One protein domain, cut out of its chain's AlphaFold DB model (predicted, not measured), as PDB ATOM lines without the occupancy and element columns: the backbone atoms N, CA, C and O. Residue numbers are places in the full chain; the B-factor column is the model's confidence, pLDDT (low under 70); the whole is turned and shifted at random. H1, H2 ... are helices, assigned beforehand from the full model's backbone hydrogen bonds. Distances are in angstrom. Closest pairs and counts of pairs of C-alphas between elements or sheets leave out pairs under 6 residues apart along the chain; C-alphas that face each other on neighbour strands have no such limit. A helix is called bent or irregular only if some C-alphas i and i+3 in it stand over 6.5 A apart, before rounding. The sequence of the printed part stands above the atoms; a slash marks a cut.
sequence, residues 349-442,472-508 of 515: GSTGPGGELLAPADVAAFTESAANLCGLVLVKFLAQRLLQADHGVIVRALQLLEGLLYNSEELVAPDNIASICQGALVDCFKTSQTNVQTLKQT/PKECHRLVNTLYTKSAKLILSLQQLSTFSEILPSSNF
ATOM      1  N   GLY A 349      29.749  -4.452  44.997       83.44
ATOM      2  CA  GLY A 349      29.839  -3.812  43.689       83.44
ATOM      3  C   GLY A 349      28.533  -3.086  43.380       83.44
ATOM      4  O   GLY A 349      27.460  -3.452  43.853       83.44
ATOM      5  N   SER A 350      28.629  -2.036  42.584       82.06
ATOM      6  CA  SER A 350      27.516  -1.155  42.226       82.06
ATOM      7  C   SER A 350      26.904  -1.474  40.863       82.06
ATOM      8  O   SER A 350      25.854  -0.939  40.513       82.06
ATOM      9  N   THR A 351      27.546  -2.338  40.069       80.50
ATOM     10  CA  THR A 351      27.109  -2.690  38.711       80.50
ATOM     11  C   THR A 351      27.272  -4.180  38.402       80.50
ATOM     12  O   THR A 351      28.001  -4.919  39.067       80.50
ATOM     13  N   GLY A 352      26.590  -4.624  37.342       73.19
ATOM     14  CA  GLY A 352      26.605  -6.006  36.860       73.19
ATOM     15  C   GLY A 352      25.427  -6.849  37.375       73.19
ATOM     16  O   GLY A 352      24.731  -6.426  38.295       73.19
ATOM     17  N   PRO A 353      25.190  -8.040  36.786       60.84
ATOM     18  CA  PRO A 353      24.009  -8.868  37.068       60.84
ATOM     19  C   PRO A 353      23.853  -9.287  38.538       60.84
ATOM     20  O   PRO A 353      22.737  -9.527  38.975       60.84
ATOM     21  N   GLY A 354      24.956  -9.323  39.296       67.69
ATOM     22  CA  GLY A 354      24.981  -9.650  40.724       67.69
ATOM     23  C   GLY A 354      25.685  -8.611  41.602       67.69
ATOM     24  O   GLY A 354      26.148  -8.969  42.680       67.69
ATOM     25  N   GLY A 355      25.837  -7.360  41.144       78.31
ATOM     26  CA  GLY A 355      26.537  -6.319  41.918       78.31
ATOM     27  C   GLY A 355      28.007  -6.655  42.191       78.31
ATOM     28  O   GLY A 355      28.522  -6.426  43.279       78.31
ATOM     29  N   GLU A 356      28.685  -7.264  41.219       83.25
ATOM     30  CA  GLU A 356      30.055  -7.773  41.377       83.25
ATOM     31  C   GLU A 356      31.114  -6.792  40.861       83.25
ATOM     32  O   GLU A 356      32.293  -6.952  41.162       83.25
ATOM     33  N   LEU A 357      30.714  -5.780  40.082       87.81
ATOM     34  CA  LEU A 357      31.607  -4.813  39.443       87.81
ATOM     35  C   LEU A 357      31.414  -3.417  40.034       87.81
ATOM     36  O   LEU A 357      30.306  -3.037  40.410       87.81
ATOM     37  N   LEU A 358      32.476  -2.618  40.040       90.81
ATOM     38  CA  LEU A 358      32.397  -1.196  40.381       90.81
ATOM     39  C   LEU A 358      32.001  -0.359  39.161       90.81
ATOM     40  O   LEU A 358      32.538  -0.564  38.066       90.81
ATOM     41  N   ALA A 359      31.087   0.592  39.362       90.81
ATOM     42  CA  ALA A 359      30.782   1.636  38.399       90.81
ATOM     43  C   ALA A 359      32.005   2.549  38.225       90.81
ATOM     44  O   ALA A 359      32.758   2.756  39.179       90.81
ATOM     45  N   PRO A 360      32.174   3.186  37.055       89.19
ATOM     46  CA  PRO A 360      33.230   4.177  36.858       89.19
ATOM     47  C   PRO A 360      33.199   5.314  37.891       89.19
ATOM     48  O   PRO A 360      34.253   5.782  38.303       89.19
ATOM     49  N   ALA A 361      32.005   5.713  38.350       90.38
ATOM     50  CA  ALA A 361      31.841   6.732  39.386       90.38
ATOM     51  C   ALA A 361      32.439   6.302  40.737       90.38
ATOM     52  O   ALA A 361      33.081   7.109  41.402       90.38
ATOM     53  N   ASP A 362      32.297   5.029  41.119       91.88
ATOM     54  CA  ASP A 362      32.848   4.525  42.385       91.88
ATOM     55  C   ASP A 362      34.363   4.352  42.315       91.88
ATOM     56  O   ASP A 362      35.059   4.593  43.300       91.88
ATOM     57  N   VAL A 363      34.888   3.973  41.144       92.81
ATOM     58  CA  VAL A 363      36.338   3.946  40.906       92.81
ATOM     59  C   VAL A 363      36.906   5.365  40.988       92.81
ATOM     60  O   VAL A 363      37.920   5.557  41.652       92.81
ATOM     61  N   ALA A 364      36.228   6.358  40.403       90.56
ATOM     62  CA  ALA A 364      36.631   7.763  40.476       90.56
ATOM     63  C   ALA A 364      36.599   8.310  41.918       90.56
ATOM     64  O   ALA A 364      37.566   8.917  42.376       90.56
ATOM     65  N   ALA A 365      35.528   8.029  42.668       91.12
ATOM     66  CA  ALA A 365      35.409   8.425  44.073       91.12
ATOM     67  C   ALA A 365      36.473   7.752  44.959       91.12
ATOM     68  O   ALA A 365      37.001   8.364  45.894       91.12
ATOM     69  N   PHE A 366      36.820   6.494  44.660       94.00
ATOM     70  CA  PHE A 366      37.942   5.818  45.302       94.00
ATOM     71  C   PHE A 366      39.265   6.517  44.984       94.00
ATOM     72  O   PHE A 366      40.021   6.781  45.913       94.00
ATOM     73  N   THR A 367      39.542   6.842  43.718       92.06
ATOM     74  CA  THR A 367      40.796   7.512  43.337       92.06
ATOM     75  C   THR A 367      40.925   8.906  43.950       92.06
ATOM     76  O   THR A 367      42.010   9.256  44.402       92.06
ATOM     77  N   GLU A 368      39.833   9.664  44.064       91.56
ATOM     78  CA  GLU A 368      39.813  10.965  44.753       91.56
ATOM     79  C   GLU A 368      40.093  10.812  46.257       91.56
ATOM     80  O   GLU A 368      40.893  11.542  46.839       91.56
ATOM     81  N   SER A 369      39.494   9.801  46.897       89.56
ATOM     82  CA  SER A 369      39.765   9.498  48.310       89.56
ATOM     83  C   SER A 369      41.204   9.010  48.527       89.56
ATOM     84  O   SER A 369      41.831   9.347  49.531       89.56
ATOM     85  N   ALA A 370      41.733   8.228  47.582       89.81
ATOM     86  CA  ALA A 370      43.088   7.689  47.612       89.81
ATOM     87  C   ALA A 370      44.163   8.776  47.472       89.81
ATOM     88  O   ALA A 370      45.269   8.571  47.965       89.81
ATOM     89  N   ALA A 371      43.846   9.928  46.870       87.12
ATOM     90  CA  ALA A 371      44.773  11.053  46.732       87.12
ATOM     91  C   ALA A 371      45.251  11.626  48.078       87.12
ATOM     92  O   ALA A 371      46.333  12.199  48.163       87.12
ATOM     93  N   ASN A 372      44.471  11.430  49.145       87.19
ATOM     94  CA  ASN A 372      44.791  11.901  50.493       87.19
ATOM     95  C   ASN A 372      45.394  10.806  51.397       87.19
ATOM     96  O   ASN A 372      45.517  11.014  52.606       87.19
ATOM     97  N   LEU A 373      45.716   9.633  50.846       87.94
ATOM     98  CA  LEU A 373      46.178   8.454  51.584       87.94
ATOM     99  C   LEU A 373      47.472   7.886  50.988       87.94
ATOM    100  O   LEU A 373      47.899   8.260  49.895       87.94
ATOM    101  N   CYS A 374      48.099   6.939  51.690       88.12
ATOM    102  CA  CYS A 374      49.307   6.301  51.179       88.12
ATOM    103  C   CYS A 374      48.982   5.305  50.051       88.12
ATOM    104  O   CYS A 374      48.615   4.148  50.286       88.12
ATOM    105  N   GLY A 375      49.179   5.733  48.801       87.25
ATOM    106  CA  GLY A 375      48.946   4.913  47.609       87.25
ATOM    107  C   GLY A 375      49.703   3.576  47.611       87.25
ATOM    108  O   GLY A 375      49.151   2.552  47.211       87.25
ATOM    109  N   LEU A 376      50.931   3.534  48.145       87.31
ATOM    110  CA  LEU A 376      51.710   2.290  48.259       87.31
ATOM    111  C   LEU A 376      51.068   1.276  49.213       87.31
ATOM    112  O   LEU A 376      51.097   0.072  48.953       87.31
ATOM    113  N   VAL A 377      50.482   1.750  50.311       89.19
ATOM    114  CA  VAL A 377      49.783   0.902  51.286       89.19
ATOM    115  C   VAL A 377      48.476   0.384  50.691       89.19
ATOM    116  O   VAL A 377      48.187  -0.809  50.801       89.19
ATOM    117  N   LEU A 378      47.740   1.233  49.967       92.50
ATOM    118  CA  LEU A 378      46.546   0.819  49.227       92.50
ATOM    119  C   LEU A 378      46.863  -0.290  48.214       92.50
ATOM    120  O   LEU A 378      46.163  -1.300  48.171       92.50
ATOM    121  N   VAL A 379      47.945  -0.150  47.444       93.62
ATOM    122  CA  VAL A 379      48.383  -1.167  46.474       93.62
ATOM    123  C   VAL A 379      48.804  -2.467  47.166       93.62
ATOM    124  O   VAL A 379      48.428  -3.544  46.703       93.62
ATOM    125  N   LYS A 380      49.506  -2.402  48.307       90.38
ATOM    126  CA  LYS A 380      49.843  -3.594  49.113       90.38
ATOM    127  C   LYS A 380      48.597  -4.337  49.585       90.38
ATOM    128  O   LYS A 380      48.516  -5.556  49.433       90.38
ATOM    129  N   PHE A 381      47.613  -3.626  50.127       92.06
ATOM    130  CA  PHE A 381      46.361  -4.245  50.556       92.06
ATOM    131  C   PHE A 381      45.554  -4.780  49.368       92.06
ATOM    132  O   PHE A 381      45.024  -5.886  49.455       92.06
ATOM    133  N   LEU A 382      45.506  -4.072  48.236       94.38
ATOM    134  CA  LEU A 382      44.876  -4.572  47.009       94.38
ATOM    135  C   LEU A 382      45.542  -5.860  46.513       94.38
ATOM    136  O   LEU A 382      44.832  -6.809  46.187       94.38
ATOM    137  N   ALA A 383      46.875  -5.943  46.539       93.00
ATOM    138  CA  ALA A 383      47.612  -7.156  46.186       93.00
ATOM    139  C   ALA A 383      47.224  -8.348  47.078       93.00
ATOM    140  O   ALA A 383      47.006  -9.447  46.575       93.00
ATOM    141  N   GLN A 384      47.048  -8.131  48.386       91.81
ATOM    142  CA  GLN A 384      46.551  -9.171  49.299       91.81
ATOM    143  C   GLN A 384      45.122  -9.613  48.953       91.81
ATOM    144  O   GLN A 384      44.787 -10.791  49.085       91.81
ATOM    145  N   ARG A 385      44.267  -8.693  48.485       91.50
ATOM    146  CA  ARG A 385      42.890  -9.011  48.074       91.50
ATOM    147  C   ARG A 385      42.823  -9.798  46.765       91.50
ATOM    148  O   ARG A 385      41.858 -10.532  46.575       91.50
ATOM    149  N   LEU A 386      43.847  -9.720  45.910       91.75
ATOM    150  CA  LEU A 386      43.944 -10.551  44.703       91.75
ATOM    151  C   LEU A 386      44.152 -12.045  45.007       91.75
ATOM    152  O   LEU A 386      43.869 -12.876  44.150       91.75
ATOM    153  N   LEU A 387      44.614 -12.384  46.214       88.00
ATOM    154  CA  LEU A 387      44.836 -13.762  46.665       88.00
ATOM    155  C   LEU A 387      43.608 -14.382  47.359       88.00
ATOM    156  O   LEU A 387      43.685 -15.502  47.861       88.00
ATOM    157  N   GLN A 388      42.484 -13.664  47.443       82.19
ATOM    158  CA  GLN A 388      41.272 -14.190  48.073       82.19
ATOM    159  C   GLN A 388      40.480 -15.110  47.141       82.19
ATOM    160  O   GLN A 388      40.562 -15.000  45.925       82.19
ATOM    161  N   ALA A 389      39.677 -16.004  47.721       75.31
ATOM    162  CA  ALA A 389      38.867 -16.959  46.962       75.31
ATOM    163  C   ALA A 389      37.635 -16.325  46.287       75.31
ATOM    164  O   ALA A 389      37.122 -16.862  45.306       75.31
ATOM    165  N   ASP A 390      37.142 -15.188  46.791       86.31
ATOM    166  CA  ASP A 390      35.963 -14.537  46.218       86.31
ATOM    167  C   ASP A 390      36.318 -13.782  44.934       86.31
ATOM    168  O   ASP A 390      36.828 -12.657  44.965       86.31
ATOM    169  N   HIS A 391      35.975 -14.374  43.789       86.06
ATOM    170  CA  HIS A 391      36.211 -13.770  42.483       86.06
ATOM    171  C   HIS A 391      35.609 -12.359  42.337       86.06
ATOM    172  O   HIS A 391      36.169 -11.537  41.608       86.06
ATOM    173  N   GLY A 392      34.506 -12.041  43.028       87.50
ATOM    174  CA  GLY A 392      33.910 -10.703  43.001       87.50
ATOM    175  C   GLY A 392      34.798  -9.658  43.677       87.50
ATOM    176  O   GLY A 392      34.932  -8.536  43.189       87.50
ATOM    177  N   VAL A 393      35.459 -10.007  44.784       90.62
ATOM    178  CA  VAL A 393      36.452  -9.131  45.433       90.62
ATOM    179  C   VAL A 393      37.670  -8.941  44.532       90.62
ATOM    180  O   VAL A 393      38.120  -7.807  44.366       90.62
ATOM    181  N   ILE A 394      38.159 -10.009  43.893       92.06
ATOM    182  CA  ILE A 394      39.338  -9.929  43.017       92.06
ATOM    183  C   ILE A 394      39.073  -9.007  41.822       92.06
ATOM    184  O   ILE A 394      39.890  -8.139  41.521       92.06
ATOM    185  N   VAL A 395      37.926  -9.142  41.146       92.19
ATOM    186  CA  VAL A 395      37.614  -8.294  39.983       92.19
ATOM    187  C   VAL A 395      37.516  -6.821  40.372       92.19
ATOM    188  O   VAL A 395      38.036  -5.970  39.649       92.19
ATOM    189  N   ARG A 396      36.918  -6.507  41.525       93.56
ATOM    190  CA  ARG A 396      36.866  -5.130  42.032       93.56
ATOM    191  C   ARG A 396      38.252  -4.616  42.397       93.56
ATOM    192  O   ARG A 396      38.592  -3.502  42.016       93.56
ATOM    193  N   ALA A 397      39.089  -5.436  43.033       94.44
ATOM    194  CA  ALA A 397      40.479  -5.080  43.311       94.44
ATOM    195  C   ALA A 397      41.266  -4.789  42.020       94.44
ATOM    196  O   ALA A 397      41.977  -3.789  41.956       94.44
ATOM    197  N   LEU A 398      41.071  -5.580  40.957       94.69
ATOM    198  CA  LEU A 398      41.647  -5.307  39.634       94.69
ATOM    199  C   LEU A 398      41.128  -3.992  39.028       94.69
ATOM    200  O   LEU A 398      41.907  -3.275  38.409       94.69
ATOM    201  N   GLN A 399      39.844  -3.651  39.202       94.12
ATOM    202  CA  GLN A 399      39.290  -2.365  38.749       94.12
ATOM    203  C   GLN A 399      39.880  -1.175  39.511       94.12
ATOM    204  O   GLN A 399      40.142  -0.143  38.903       94.12
ATOM    205  N   LEU A 400      40.100  -1.312  40.820       94.94
ATOM    206  CA  LEU A 400      40.731  -0.267  41.626       94.94
ATOM    207  C   LEU A 400      42.212  -0.099  41.263       94.94
ATOM    208  O   LEU A 400      42.670   1.030  41.135       94.94
ATOM    209  N   LEU A 401      42.942  -1.195  41.020       94.62
ATOM    210  CA  LEU A 401      44.318  -1.140  40.507       94.62
ATOM    211  C   LEU A 401      44.389  -0.490  39.118       94.62
ATOM    212  O   LEU A 401      45.271   0.325  38.873       94.62
ATOM    213  N   GLU A 402      43.443  -0.804  38.227       93.19
ATOM    214  CA  GLU A 402      43.301  -0.143  36.922       93.19
ATOM    215  C   GLU A 402      43.021   1.362  37.094       93.19
ATOM    216  O   GLU A 402      43.627   2.181  36.407       93.19
ATOM    217  N   GLY A 403      42.165   1.738  38.051       91.62
ATOM    218  CA  GLY A 403      41.887   3.133  38.397       91.62
ATOM    219  C   GLY A 403      43.112   3.883  38.924       91.62
ATOM    220  O   GLY A 403      43.348   5.012  38.509       91.62
ATOM    221  N   LEU A 404      43.922   3.255  39.782       92.38
ATOM    222  CA  LEU A 404      45.174   3.841  40.279       92.38
ATOM    223  C   LEU A 404      46.220   3.995  39.170       92.38
ATOM    224  O   LEU A 404      46.913   5.008  39.138       92.38
ATOM    225  N   LEU A 405      46.307   3.025  38.255       90.88
ATOM    226  CA  LEU A 405      47.253   3.046  37.138       90.88
ATOM    227  C   LEU A 405      46.936   4.145  36.112       90.88
ATOM    228  O   LEU A 405      47.853   4.743  35.558       90.88
ATOM    229  N   TYR A 406      45.653   4.391  35.835       89.25
ATOM    230  CA  TYR A 406      45.210   5.357  34.822       89.25
ATOM    231  C   TYR A 406      44.757   6.706  35.396       89.25
ATOM    232  O   TYR A 406      44.196   7.520  34.659       89.25
ATOM    233  N   ASN A 407      44.970   6.960  36.690       84.06
ATOM    234  CA  ASN A 407      44.626   8.248  37.280       84.06
ATOM    235  C   ASN A 407      45.499   9.368  36.675       84.06
ATOM    236  O   ASN A 407      46.711   9.213  36.531       84.06
ATOM    237  N   SER A 408      44.888  10.512  36.361       62.34
ATOM    238  CA  SER A 408      45.559  11.702  35.825       62.34
ATOM    239  C   SER A 408      46.603  12.306  36.763       62.34
ATOM    240  O   SER A 408      47.494  13.008  36.294       62.34
ATOM    241  N   GLU A 409      46.493  12.054  38.068       72.62
ATOM    242  CA  GLU A 409      47.390  12.608  39.093       72.62
ATOM    243  C   GLU A 409      48.566  11.682  39.458       72.62
ATOM    244  O   GLU A 409      49.321  11.999  40.369       72.62
ATOM    245  N   GLU A 410      48.724  10.541  38.770       73.25
ATOM    246  CA  GLU A 410      49.799   9.552  38.995       73.25
ATOM    247  C   GLU A 410      50.034   9.223  40.487       73.25
ATOM    248  O   GLU A 410      51.150   9.253  40.999       73.25
ATOM    249  N   LEU A 411      48.952   8.881  41.201       80.25
ATOM    250  CA  LEU A 411      48.987   8.587  42.645       80.25
ATOM    251  C   LEU A 411      49.992   7.495  43.030       80.25
ATOM    252  O   LEU A 411      50.528   7.495  44.139       80.25
ATOM    253  N   VAL A 412      50.213   6.528  42.138       86.50
ATOM    254  CA  VAL A 412      51.197   5.465  42.323       86.50
ATOM    255  C   VAL A 412      51.894   5.191  40.999       86.50
ATOM    256  O   VAL A 412      51.243   4.847  40.015       86.50
ATOM    257  N   ALA A 413      53.225   5.270  41.003       87.38
ATOM    258  CA  ALA A 413      54.028   4.927  39.837       87.38
ATOM    259  C   ALA A 413      53.744   3.480  39.366       87.38
ATOM    260  O   ALA A 413      53.713   2.566  40.204       87.38
ATOM    261  N   PRO A 414      53.614   3.232  38.046       88.75
ATOM    262  CA  PRO A 414      53.387   1.896  37.489       88.75
ATOM    263  C   PRO A 414      54.408   0.852  37.960       88.75
ATOM    264  O   PRO A 414      54.038  -0.295  38.195       88.75
ATOM    265  N   ASP A 415      55.665   1.256  38.176       87.06
ATOM    266  CA  ASP A 415      56.741   0.395  38.692       87.06
ATOM    267  C   ASP A 415      56.459  -0.136  40.100       87.06
ATOM    268  O   ASP A 415      56.720  -1.303  40.392       87.06
ATOM    269  N   ASN A 416      55.867   0.688  40.967       88.81
ATOM    270  CA  ASN A 416      55.494   0.273  42.315       88.81
ATOM    271  C   ASN A 416      54.303  -0.689  42.279       88.81
ATOM    272  O   ASN A 416      54.289  -1.674  43.015       88.81
ATOM    273  N   ILE A 417      53.326  -0.442  41.396       91.19
ATOM    274  CA  ILE A 417      52.199  -1.361  41.184       91.19
ATOM    275  C   ILE A 417      52.710  -2.698  40.643       91.19
ATOM    276  O   ILE A 417      52.360  -3.748  41.183       91.19
ATOM    277  N   ALA A 418      53.575  -2.672  39.628       90.00
ATOM    278  CA  ALA A 418      54.186  -3.863  39.054       90.00
ATOM    279  C   ALA A 418      54.970  -4.645  40.113       90.00
ATOM    280  O   ALA A 418      54.696  -5.825  40.304       90.00
ATOM    281  N   SER A 419      55.867  -3.991  40.855       89.81
ATOM    282  CA  SER A 419      56.701  -4.640  41.872       89.81
ATOM    283  C   SER A 419      55.885  -5.251  43.016       89.81
ATOM    284  O   SER A 419      56.146  -6.388  43.410       89.81
ATOM    285  N   ILE A 420      54.885  -4.535  43.541       89.75
ATOM    286  CA  ILE A 420      54.084  -5.004  44.683       89.75
ATOM    287  C   ILE A 420      53.100  -6.097  44.255       89.75
ATOM    288  O   ILE A 420      52.901  -7.075  44.978       89.75
ATOM    289  N   CYS A 421      52.466  -5.944  43.091       91.31
ATOM    290  CA  CYS A 421      51.406  -6.844  42.647       91.31
ATOM    291  C   CYS A 421      51.903  -8.010  41.784       91.31
ATOM    292  O   CYS A 421      51.088  -8.879  41.484       91.31
ATOM    293  N   GLN A 422      53.187  -8.072  41.397       89.00
ATOM    294  CA  GLN A 422      53.718  -9.061  40.445       89.00
ATOM    295  C   GLN A 422      53.263 -10.491  40.759       89.00
ATOM    296  O   GLN A 422      52.595 -11.114  39.938       89.00
ATOM    297  N   GLY A 423      53.586 -11.001  41.953       88.12
ATOM    298  CA  GLY A 423      53.245 -12.374  42.341       88.12
ATOM    299  C   GLY A 423      51.735 -12.616  42.340       88.12
ATOM    300  O   GLY A 423      51.247 -13.530  41.682       88.12
ATOM    301  N   ALA A 424      50.981 -11.724  42.987       91.19
ATOM    302  CA  ALA A 424      49.534 -11.858  43.112       91.19
ATOM    303  C   ALA A 424      48.797 -11.773  41.760       91.19
ATOM    304  O   ALA A 424      47.827 -12.497  41.535       91.19
ATOM    305  N   LEU A 425      49.263 -10.931  40.830       91.88
ATOM    306  CA  LEU A 425      48.703 -10.825  39.479       91.88
ATOM    307  C   LEU A 425      49.016 -12.054  38.632       91.88
ATOM    308  O   LEU A 425      48.133 -12.534  37.920       91.88
ATOM    309  N   VAL A 426      50.240 -12.579  38.719       90.06
ATOM    310  CA  VAL A 426      50.642 -13.803  38.013       90.06
ATOM    311  C   VAL A 426      49.817 -14.996  38.496       90.06
ATOM    312  O   VAL A 426      49.305 -15.756  37.670       90.06
ATOM    313  N   ASP A 427      49.631 -15.135  39.807       88.69
ATOM    314  CA  ASP A 427      48.841 -16.220  40.395       88.69
ATOM    315  C   ASP A 427      47.356 -16.093  40.036       88.69
ATOM    316  O   ASP A 427      46.734 -17.067  39.599       88.69
ATOM    317  N   CYS A 428      46.800 -14.880  40.114       90.62
ATOM    318  CA  CYS A 428      45.436 -14.584  39.672       90.62
ATOM    319  C   CYS A 428      45.238 -14.915  38.180       90.62
ATOM    320  O   CYS A 428      44.241 -15.538  37.793       90.62
ATOM    321  N   PHE A 429      46.188 -14.534  37.322       90.31
ATOM    322  CA  PHE A 429      46.126 -14.810  35.888       90.31
ATOM    323  C   PHE A 429      46.191 -16.315  35.598       90.31
ATOM    324  O   PHE A 429      45.320 -16.835  34.906       90.31
ATOM    325  N   LYS A 430      47.150 -17.049  36.175       88.31
ATOM    326  CA  LYS A 430      47.280 -18.505  35.965       88.31
ATOM    327  C   LYS A 430      46.069 -19.283  36.485       88.31
ATOM    328  O   LYS A 430      45.587 -20.203  35.818       88.31
ATOM    329  N   THR A 431      45.546 -18.891  37.645       88.44
ATOM    330  CA  THR A 431      44.353 -19.512  38.240       88.44
ATOM    331  C   THR A 431      43.132 -19.286  37.351       88.44
ATOM    332  O   THR A 431      42.422 -20.232  37.005       88.44
ATOM    333  N   SER A 432      42.921 -18.048  36.896       87.19
ATOM    334  CA  SER A 432      41.816 -17.727  35.988       87.19
ATOM    335  C   SER A 432      41.966 -18.398  34.618       87.19
ATOM    336  O   SER A 432      40.981 -18.909  34.089       87.19
ATOM    337  N   GLN A 433      43.183 -18.499  34.080       86.50
ATOM    338  CA  GLN A 433      43.474 -19.203  32.829       86.50
ATOM    339  C   GLN A 433      43.113 -20.690  32.917       86.50
ATOM    340  O   GLN A 433      42.433 -21.212  32.030       86.50
ATOM    341  N   THR A 434      43.518 -21.356  34.002       85.94
ATOM    342  CA  THR A 434      43.194 -22.767  34.259       85.94
ATOM    343  C   THR A 434      41.682 -22.959  34.347       85.94
ATOM    344  O   THR A 434      41.126 -23.827  33.677       85.94
ATOM    345  N   ASN A 435      40.989 -22.084  35.082       85.00
ATOM    346  CA  ASN A 435      39.534 -22.137  35.207       85.00
ATOM    347  C   ASN A 435      38.833 -21.948  33.850       85.00
ATOM    348  O   ASN A 435      37.918 -22.704  33.527       85.00
ATOM    349  N   VAL A 436      39.281 -21.006  33.011       84.56
ATOM    350  CA  VAL A 436      38.739 -20.823  31.650       84.56
ATOM    351  C   VAL A 436      38.973 -22.062  30.775       84.56
ATOM    352  O   VAL A 436      38.090 -22.432  29.999       84.56
ATOM    353  N   GLN A 437      40.130 -22.719  30.878       81.94
ATOM    354  CA  GLN A 437      40.430 -23.937  30.115       81.94
ATOM    355  C   GLN A 437      39.552 -25.119  30.544       81.94
ATOM    356  O   GLN A 437      38.975 -25.783  29.679       81.94
ATOM    357  N   THR A 438      39.368 -25.334  31.850       79.94
ATOM    358  CA  THR A 438      38.477 -26.375  32.389       79.94
ATOM    359  C   THR A 438      37.040 -26.180  31.902       79.94
ATOM    360  O   THR A 438      36.417 -27.121  31.415       79.94
ATOM    361  N   LEU A 439      36.537 -24.941  31.931       78.25
ATOM    362  CA  LEU A 439      35.183 -24.616  31.464       78.25
ATOM    363  C   LEU A 439      35.010 -24.807  29.945       78.25
ATOM    364  O   LEU A 439      33.914 -25.103  29.469       78.25
ATOM    365  N   LYS A 440      36.077 -24.658  29.148       72.94
ATOM    366  CA  LYS A 440      36.042 -24.958  27.704       72.94
ATOM    367  C   LYS A 440      36.008 -26.464  27.435       72.94
ATOM    368  O   LYS A 440      35.294 -26.890  26.530       72.94
ATOM    369  N   GLN A 441      36.721 -27.266  28.226       62.28
ATOM    370  CA  GLN A 441      36.744 -28.726  28.082       62.28
ATOM    371  C   GLN A 441      35.397 -29.364  28.451       62.28
ATOM    372  O   GLN A 441      34.913 -30.215  27.708       62.28
ATOM    373  N   THR A 442      34.727 -28.885  29.505       58.34
ATOM    374  CA  THR A 442      33.395 -29.384  29.901       58.34
ATOM    375  C   THR A 442      32.298 -29.111  28.868       58.34
ATOM    376  O   THR A 442      31.280 -29.791  28.872       58.34
ATOM    377  N   PRO A 472      25.262 -21.038  36.627       60.41
ATOM    378  CA  PRO A 472      26.520 -21.478  36.020       60.41
ATOM    379  C   PRO A 472      27.054 -20.481  34.981       60.41
ATOM    380  O   PRO A 472      28.258 -20.275  34.877       60.41
ATOM    381  N   LYS A 473      26.155 -19.803  34.256       61.78
ATOM    382  CA  LYS A 473      26.489 -18.770  33.264       61.78
ATOM    383  C   LYS A 473      27.130 -17.522  33.887       61.78
ATOM    384  O   LYS A 473      28.031 -16.948  33.276       61.78
ATOM    385  N   GLU A 474      26.713 -17.119  35.085       64.12
ATOM    386  CA  GLU A 474      27.303 -15.985  35.812       64.12
ATOM    387  C   GLU A 474      28.715 -16.307  36.298       64.12
ATOM    388  O   GLU A 474      29.626 -15.516  36.057       64.12
ATOM    389  N   CYS A 475      28.942 -17.509  36.839       67.31
ATOM    390  CA  CYS A 475      30.288 -17.960  37.212       67.31
ATOM    391  C   CYS A 475      31.248 -17.976  36.008       67.31
ATOM    392  O   CYS A 475      32.374 -17.492  36.112       67.31
ATOM    393  N   HIS A 476      30.798 -18.446  34.836       77.88
ATOM    394  CA  HIS A 476      31.608 -18.407  33.610       77.88
ATOM    395  C   HIS A 476      31.950 -16.973  33.179       77.88
ATOM    396  O   HIS A 476      33.077 -16.694  32.761       77.88
ATOM    397  N   ARG A 477      30.988 -16.046  33.256       82.31
ATOM    398  CA  ARG A 477      31.199 -14.643  32.876       82.31
ATOM    399  C   ARG A 477      32.219 -13.964  33.788       82.31
ATOM    400  O   ARG A 477      33.084 -13.236  33.295       82.31
ATOM    401  N   LEU A 478      32.128 -14.212  35.089       83.94
ATOM    402  CA  LEU A 478      33.000 -13.617  36.094       83.94
ATOM    403  C   LEU A 478      34.443 -14.124  35.933       83.94
ATOM    404  O   LEU A 478      35.367 -13.320  35.835       83.94
ATOM    405  N   VAL A 479      34.633 -15.435  35.753       86.25
ATOM    406  CA  VAL A 479      35.952 -16.043  35.493       86.25
ATOM    407  C   VAL A 479      36.587 -15.509  34.200       86.25
ATOM    408  O   VAL A 479      37.769 -15.168  34.188       86.25
ATOM    409  N   ASN A 480      35.813 -15.349  33.120       86.81
ATOM    410  CA  ASN A 480      36.316 -14.730  31.885       86.81
ATOM    411  C   ASN A 480      36.680 -13.248  32.073       86.81
ATOM    412  O   ASN A 480      37.661 -12.767  31.501       86.81
ATOM    413  N   THR A 481      35.902 -12.519  32.877       87.88
ATOM    414  CA  THR A 481      36.177 -11.113  33.206       87.88
ATOM    415  C   THR A 481      37.474 -10.993  33.999       87.88
ATOM    416  O   THR A 481      38.301 -10.140  33.685       87.88
ATOM    417  N   LEU A 482      37.684 -11.886  34.967       90.25
ATOM    418  CA  LEU A 482      38.905 -11.992  35.758       90.25
ATOM    419  C   LEU A 482      40.128 -12.258  34.869       90.25
ATOM    420  O   LEU A 482      41.119 -11.530  34.946       90.25
ATOM    421  N   TYR A 483      40.030 -13.249  33.977       89.81
ATOM    422  CA  TYR A 483      41.086 -13.584  33.021       89.81
ATOM    423  C   TYR A 483      41.427 -12.398  32.109       89.81
ATOM    424  O   TYR A 483      42.587 -12.026  31.964       89.81
ATOM    425  N   THR A 484      40.412 -11.735  31.554       89.69
ATOM    426  CA  THR A 484      40.610 -10.599  30.640       89.69
ATOM    427  C   THR A 484      41.189  -9.378  31.358       89.69
ATOM    428  O   THR A 484      42.091  -8.727  30.835       89.69
ATOM    429  N   LYS A 485      40.696  -9.053  32.561       90.38
ATOM    430  CA  LYS A 485      41.170  -7.892  33.328       90.38
ATOM    431  C   LYS A 485      42.578  -8.087  33.871       90.38
ATOM    432  O   LYS A 485      43.371  -7.157  33.776       90.38
ATOM    433  N   SER A 486      42.900  -9.271  34.391       92.06
ATOM    434  CA  SER A 486      44.264  -9.578  34.840       92.06
ATOM    435  C   SER A 486      45.250  -9.537  33.671       92.06
ATOM    436  O   SER A 486      46.281  -8.882  33.789       92.06
ATOM    437  N   ALA A 487      44.900 -10.110  32.512       90.44
ATOM    438  CA  ALA A 487      45.720 -10.020  31.303       90.44
ATOM    439  C   ALA A 487      45.947  -8.569  30.860       90.44
ATOM    440  O   ALA A 487      47.085  -8.159  30.644       90.44
ATOM    441  N   LYS A 488      44.868  -7.780  30.764       90.81
ATOM    442  CA  LYS A 488      44.940  -6.368  30.373       90.81
ATOM    443  C   LYS A 488      45.832  -5.581  31.328       90.81
ATOM    444  O   LYS A 488      46.700  -4.858  30.866       90.81
ATOM    445  N   LEU A 489      45.642  -5.742  32.638       91.75
ATOM    446  CA  LEU A 489      46.425  -5.021  33.636       91.75
ATOM    447  C   LEU A 489      47.909  -5.410  33.577       91.75
ATOM    448  O   LEU A 489      48.754  -4.524  33.630       91.75
ATOM    449  N   ILE A 490      48.232  -6.698  33.404       91.00
ATOM    450  CA  ILE A 490      49.623  -7.150  33.241       91.00
ATOM    451  C   ILE A 490      50.249  -6.538  31.983       91.00
ATOM    452  O   ILE A 490      51.347  -5.999  32.069       91.00
ATOM    453  N   LEU A 491      49.549  -6.560  30.846       89.94
ATOM    454  CA  LEU A 491      50.038  -5.958  29.602       89.94
ATOM    455  C   LEU A 491      50.239  -4.445  29.743       89.94
ATOM    456  O   LEU A 491      51.270  -3.925  29.327       89.94
ATOM    457  N   SER A 492      49.290  -3.744  30.369       89.31
ATOM    458  CA  SER A 492      49.411  -2.312  30.650       89.31
ATOM    459  C   SER A 492      50.608  -2.018  31.548       89.31
ATOM    460  O   SER A 492      51.355  -1.082  31.279       89.31
ATOM    461  N   LEU A 493      50.835  -2.828  32.585       89.00
ATOM    462  CA  LEU A 493      52.005  -2.685  33.445       89.00
ATOM    463  C   LEU A 493      53.295  -2.973  32.671       89.00
ATOM    464  O   LEU A 493      54.202  -2.165  32.749       89.00
ATOM    465  N   GLN A 494      53.375  -4.021  31.846       88.06
ATOM    466  CA  GLN A 494      54.558  -4.286  31.007       88.06
ATOM    467  C   GLN A 494      54.859  -3.165  29.997       88.06
ATOM    468  O   GLN A 494      56.006  -2.995  29.597       88.06
ATOM    469  N   GLN A 495      53.843  -2.411  29.564       85.62
ATOM    470  CA  GLN A 495      54.007  -1.263  28.665       85.62
ATOM    471  C   GLN A 495      54.426   0.020  29.391       85.62
ATOM    472  O   GLN A 495      55.158   0.830  28.825       85.62
ATOM    473  N   LEU A 496      53.911   0.233  30.603       84.50
ATOM    474  CA  LEU A 496      54.075   1.479  31.359       84.50
ATOM    475  C   LEU A 496      55.196   1.407  32.405       84.50
ATOM    476  O   LEU A 496      55.639   2.443  32.893       84.50
ATOM    477  N   SER A 497      55.637   0.203  32.756       82.69
ATOM    478  CA  SER A 497      56.653  -0.071  33.765       82.69
ATOM    479  C   SER A 497      57.996  -0.434  33.131       82.69
ATOM    480  O   SER A 497      58.067  -0.982  32.033       82.69
ATOM    481  N   THR A 498      59.079  -0.195  33.867       77.38
ATOM    482  CA  THR A 498      60.426  -0.695  33.556       77.38
ATOM    483  C   THR A 498      60.539  -2.224  33.662       77.38
ATOM    484  O   THR A 498      61.505  -2.806  33.162       77.38
ATOM    485  N   PHE A 499      59.543  -2.899  34.251       65.81
ATOM    486  CA  PHE A 499      59.430  -4.357  34.260       65.81
ATOM    487  C   PHE A 499      59.066  -4.892  32.868       65.81
ATOM    488  O   PHE A 499      57.894  -5.034  32.516       65.81
ATOM    489  N   SER A 500      60.084  -5.264  32.090       57.78
ATOM    490  CA  SER A 500      59.902  -5.792  30.732       57.78
ATOM    491  C   SER A 500      59.170  -7.140  30.682       57.78
ATOM    492  O   SER A 500      58.617  -7.499  29.645       57.78
ATOM    493  N   GLU A 501      59.136  -7.905  31.781       71.31
ATOM    494  CA  GLU A 501      58.585  -9.263  31.761       71.31
ATOM    495  C   GLU A 501      57.939  -9.687  33.094       71.31
ATOM    496  O   GLU A 501      58.477 -10.490  33.850       71.31
ATOM    497  N   ILE A 502      56.742  -9.158  33.387       77.19
ATOM    498  CA  ILE A 502      55.881  -9.688  34.467       77.19
ATOM    499  C   ILE A 502      55.445 -11.124  34.136       77.19
ATOM    500  O   ILE A 502      55.430 -11.997  35.003       77.19
ATOM    501  N   LEU A 503      55.101 -11.369  32.869       79.00
ATOM    502  CA  LEU A 503      54.749 -12.679  32.339       79.00
ATOM    503  C   LEU A 503      55.230 -12.770  30.874       79.00
ATOM    504  O   LEU A 503      55.045 -11.801  30.131       79.00
ATOM    505  N   PRO A 504      55.803 -13.902  30.423       77.56
ATOM    506  CA  PRO A 504      56.257 -14.045  29.040       77.56
ATOM    507  C   PRO A 504      55.126 -13.850  28.026       77.56
ATOM    508  O   PRO A 504      54.023 -14.368  28.231       77.56
ATOM    509  N   SER A 505      55.412 -13.182  26.900       71.50
ATOM    510  CA  SER A 505      54.430 -12.866  25.844       71.50
ATOM    511  C   SER A 505      53.726 -14.099  25.262       71.50
ATOM    512  O   SER A 505      52.594 -14.002  24.794       71.50
ATOM    513  N   SER A 506      54.348 -15.280  25.354       71.50
ATOM    514  CA  SER A 506      53.754 -16.566  24.960       71.50
ATOM    515  C   SER A 506      52.450 -16.889  25.699       71.50
ATOM    516  O   SER A 506      51.573 -17.546  25.142       71.50
ATOM    517  N   ASN A 507      52.270 -16.383  26.921       77.75
ATOM    518  CA  ASN A 507      51.053 -16.593  27.707       77.75
ATOM    519  C   ASN A 507      49.872 -15.723  27.249       77.75
ATOM    520  O   ASN A 507      48.729 -16.008  27.611       77.75
ATOM    521  N   PHE A 508      50.129 -14.690  26.439       77.31
ATOM    522  CA  PHE A 508      49.114 -13.758  25.940       77.31
ATOM    523  C   PHE A 508      48.764 -13.978  24.468       77.31
ATOM    524  O   PHE A 508      48.047 -13.164  23.894       77.31
TER     525      PHE A 508
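This is residues 349 to 442 and 472 to 508 of the 515 residues of the protein "ENTH domain-containing protein" of Elysia chlorotica (UniProt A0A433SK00). Two long helices, H4 and H5, run side by side in opposite ways, and with the shorter H2 and H3 they make a four-helix bundle that goes up and down, each helix running against the one before it in the chain. H1 crosses H3 at a steep angle on one side of this bundle, and a short last helix, H6, lies near H5 at the other side; toward the cut, H4 and H5 reach past the shorter helices. The printed part has 131 residues with six named helices, H1 to H6 in order along the chain, and no named strand, and its class is all helix. The whole is compact, with a radius of gyration of the C-alphas of 14.5 A and spans of 47 by 34 by 21 A.

H4, residues 414 to 442, is the longest helix. It is irregular: C-alphas 420 and 423 are 7.8 A apart, against about 5 A in a regular helix, and it has a kink of 65 degrees near residue 421. H5, residues 472 to 496, touches H4, and their closest C-alphas are those of Ser 432 and Tyr 483, 5.1 A apart. These two run opposite ways at a shallow tilt of 34 degrees, only just short of steep. H2, residues 375 to 385, touches H4 at residues 416 to 425 alone, the same way at a shallow tilt of 23 degrees; the closest C-alphas are those of Ala 383 and Cys 421, 5.2 A. H3, residues 391 to 405, is the hub, touching four helices. It touches H5 the same way at a shallow tilt of 25 degrees, with the C-alphas of Val 395 and Leu 482 closest at 5.8 A; of H5, residues 478 to 489 alone take part. H2 and H3 form a helical hairpin at a shallow tilt of 21 degrees, and their closest C-alphas are those of Leu 382 and Ala 397, 5.8 A. H3 and H4, also a helical hairpin, only just touch, with 3 pairs of C-alphas within 8 A, the closest being those of Leu 405 and Pro 414 at 6.3 A; their tilt of 37 degrees is only just steep. H1, residues 360 to 370, touches H3 at residues 399 to 404 alone, at a steep tilt of 65 degrees; the closest C-alphas are those of Val 363 and Leu 400, 6.1 A. H6, residues 505 to 508, is close to H5 but not clearly touching, with the C-alphas of Ala 487 and Phe 508 closest at 7.4 A. Among the pairs that stay apart are H1 and H4, H1 and H5, and H2 and H5. In H1, H2, H3 and H5 every O i to N i+4 pair is within hydrogen-bond range, in H4 23 of 25 are, and H6 is too short for such a pair.

H4 begins at C-alpha 414, (53.387, 1.896, 37.489), and measures 37.9 A to C-alpha 442 at (33.395, -29.384, 29.901). H5 measures 36.2 A from C-alpha 472 to C-alpha 496. H3 is 20.8 A long, H2 15.2 A and H1 15.0 A; H1 begins at C-alpha 360, (33.230, 4.177, 36.858). H6, four residues, ends at C-alpha 508, (49.114, -13.758, 25.940).

The two C-alphas farthest apart are those of Asn 372 and Thr 442, 47.5 A. Residues 443 to 471 are cut out and not printed, and C-alphas 442 and 472 are 12.1 A apart across this cut. Of the links that are printed whole, H1 to H2 and H2 to H3 are tight, and H3 to H4 and H5 to H6 are short. The mean pLDDT of the printed part is 85.0; it is under 70 at residues 353 to 354, 408, 441 to 442, 472 to 475 and 499 to 500.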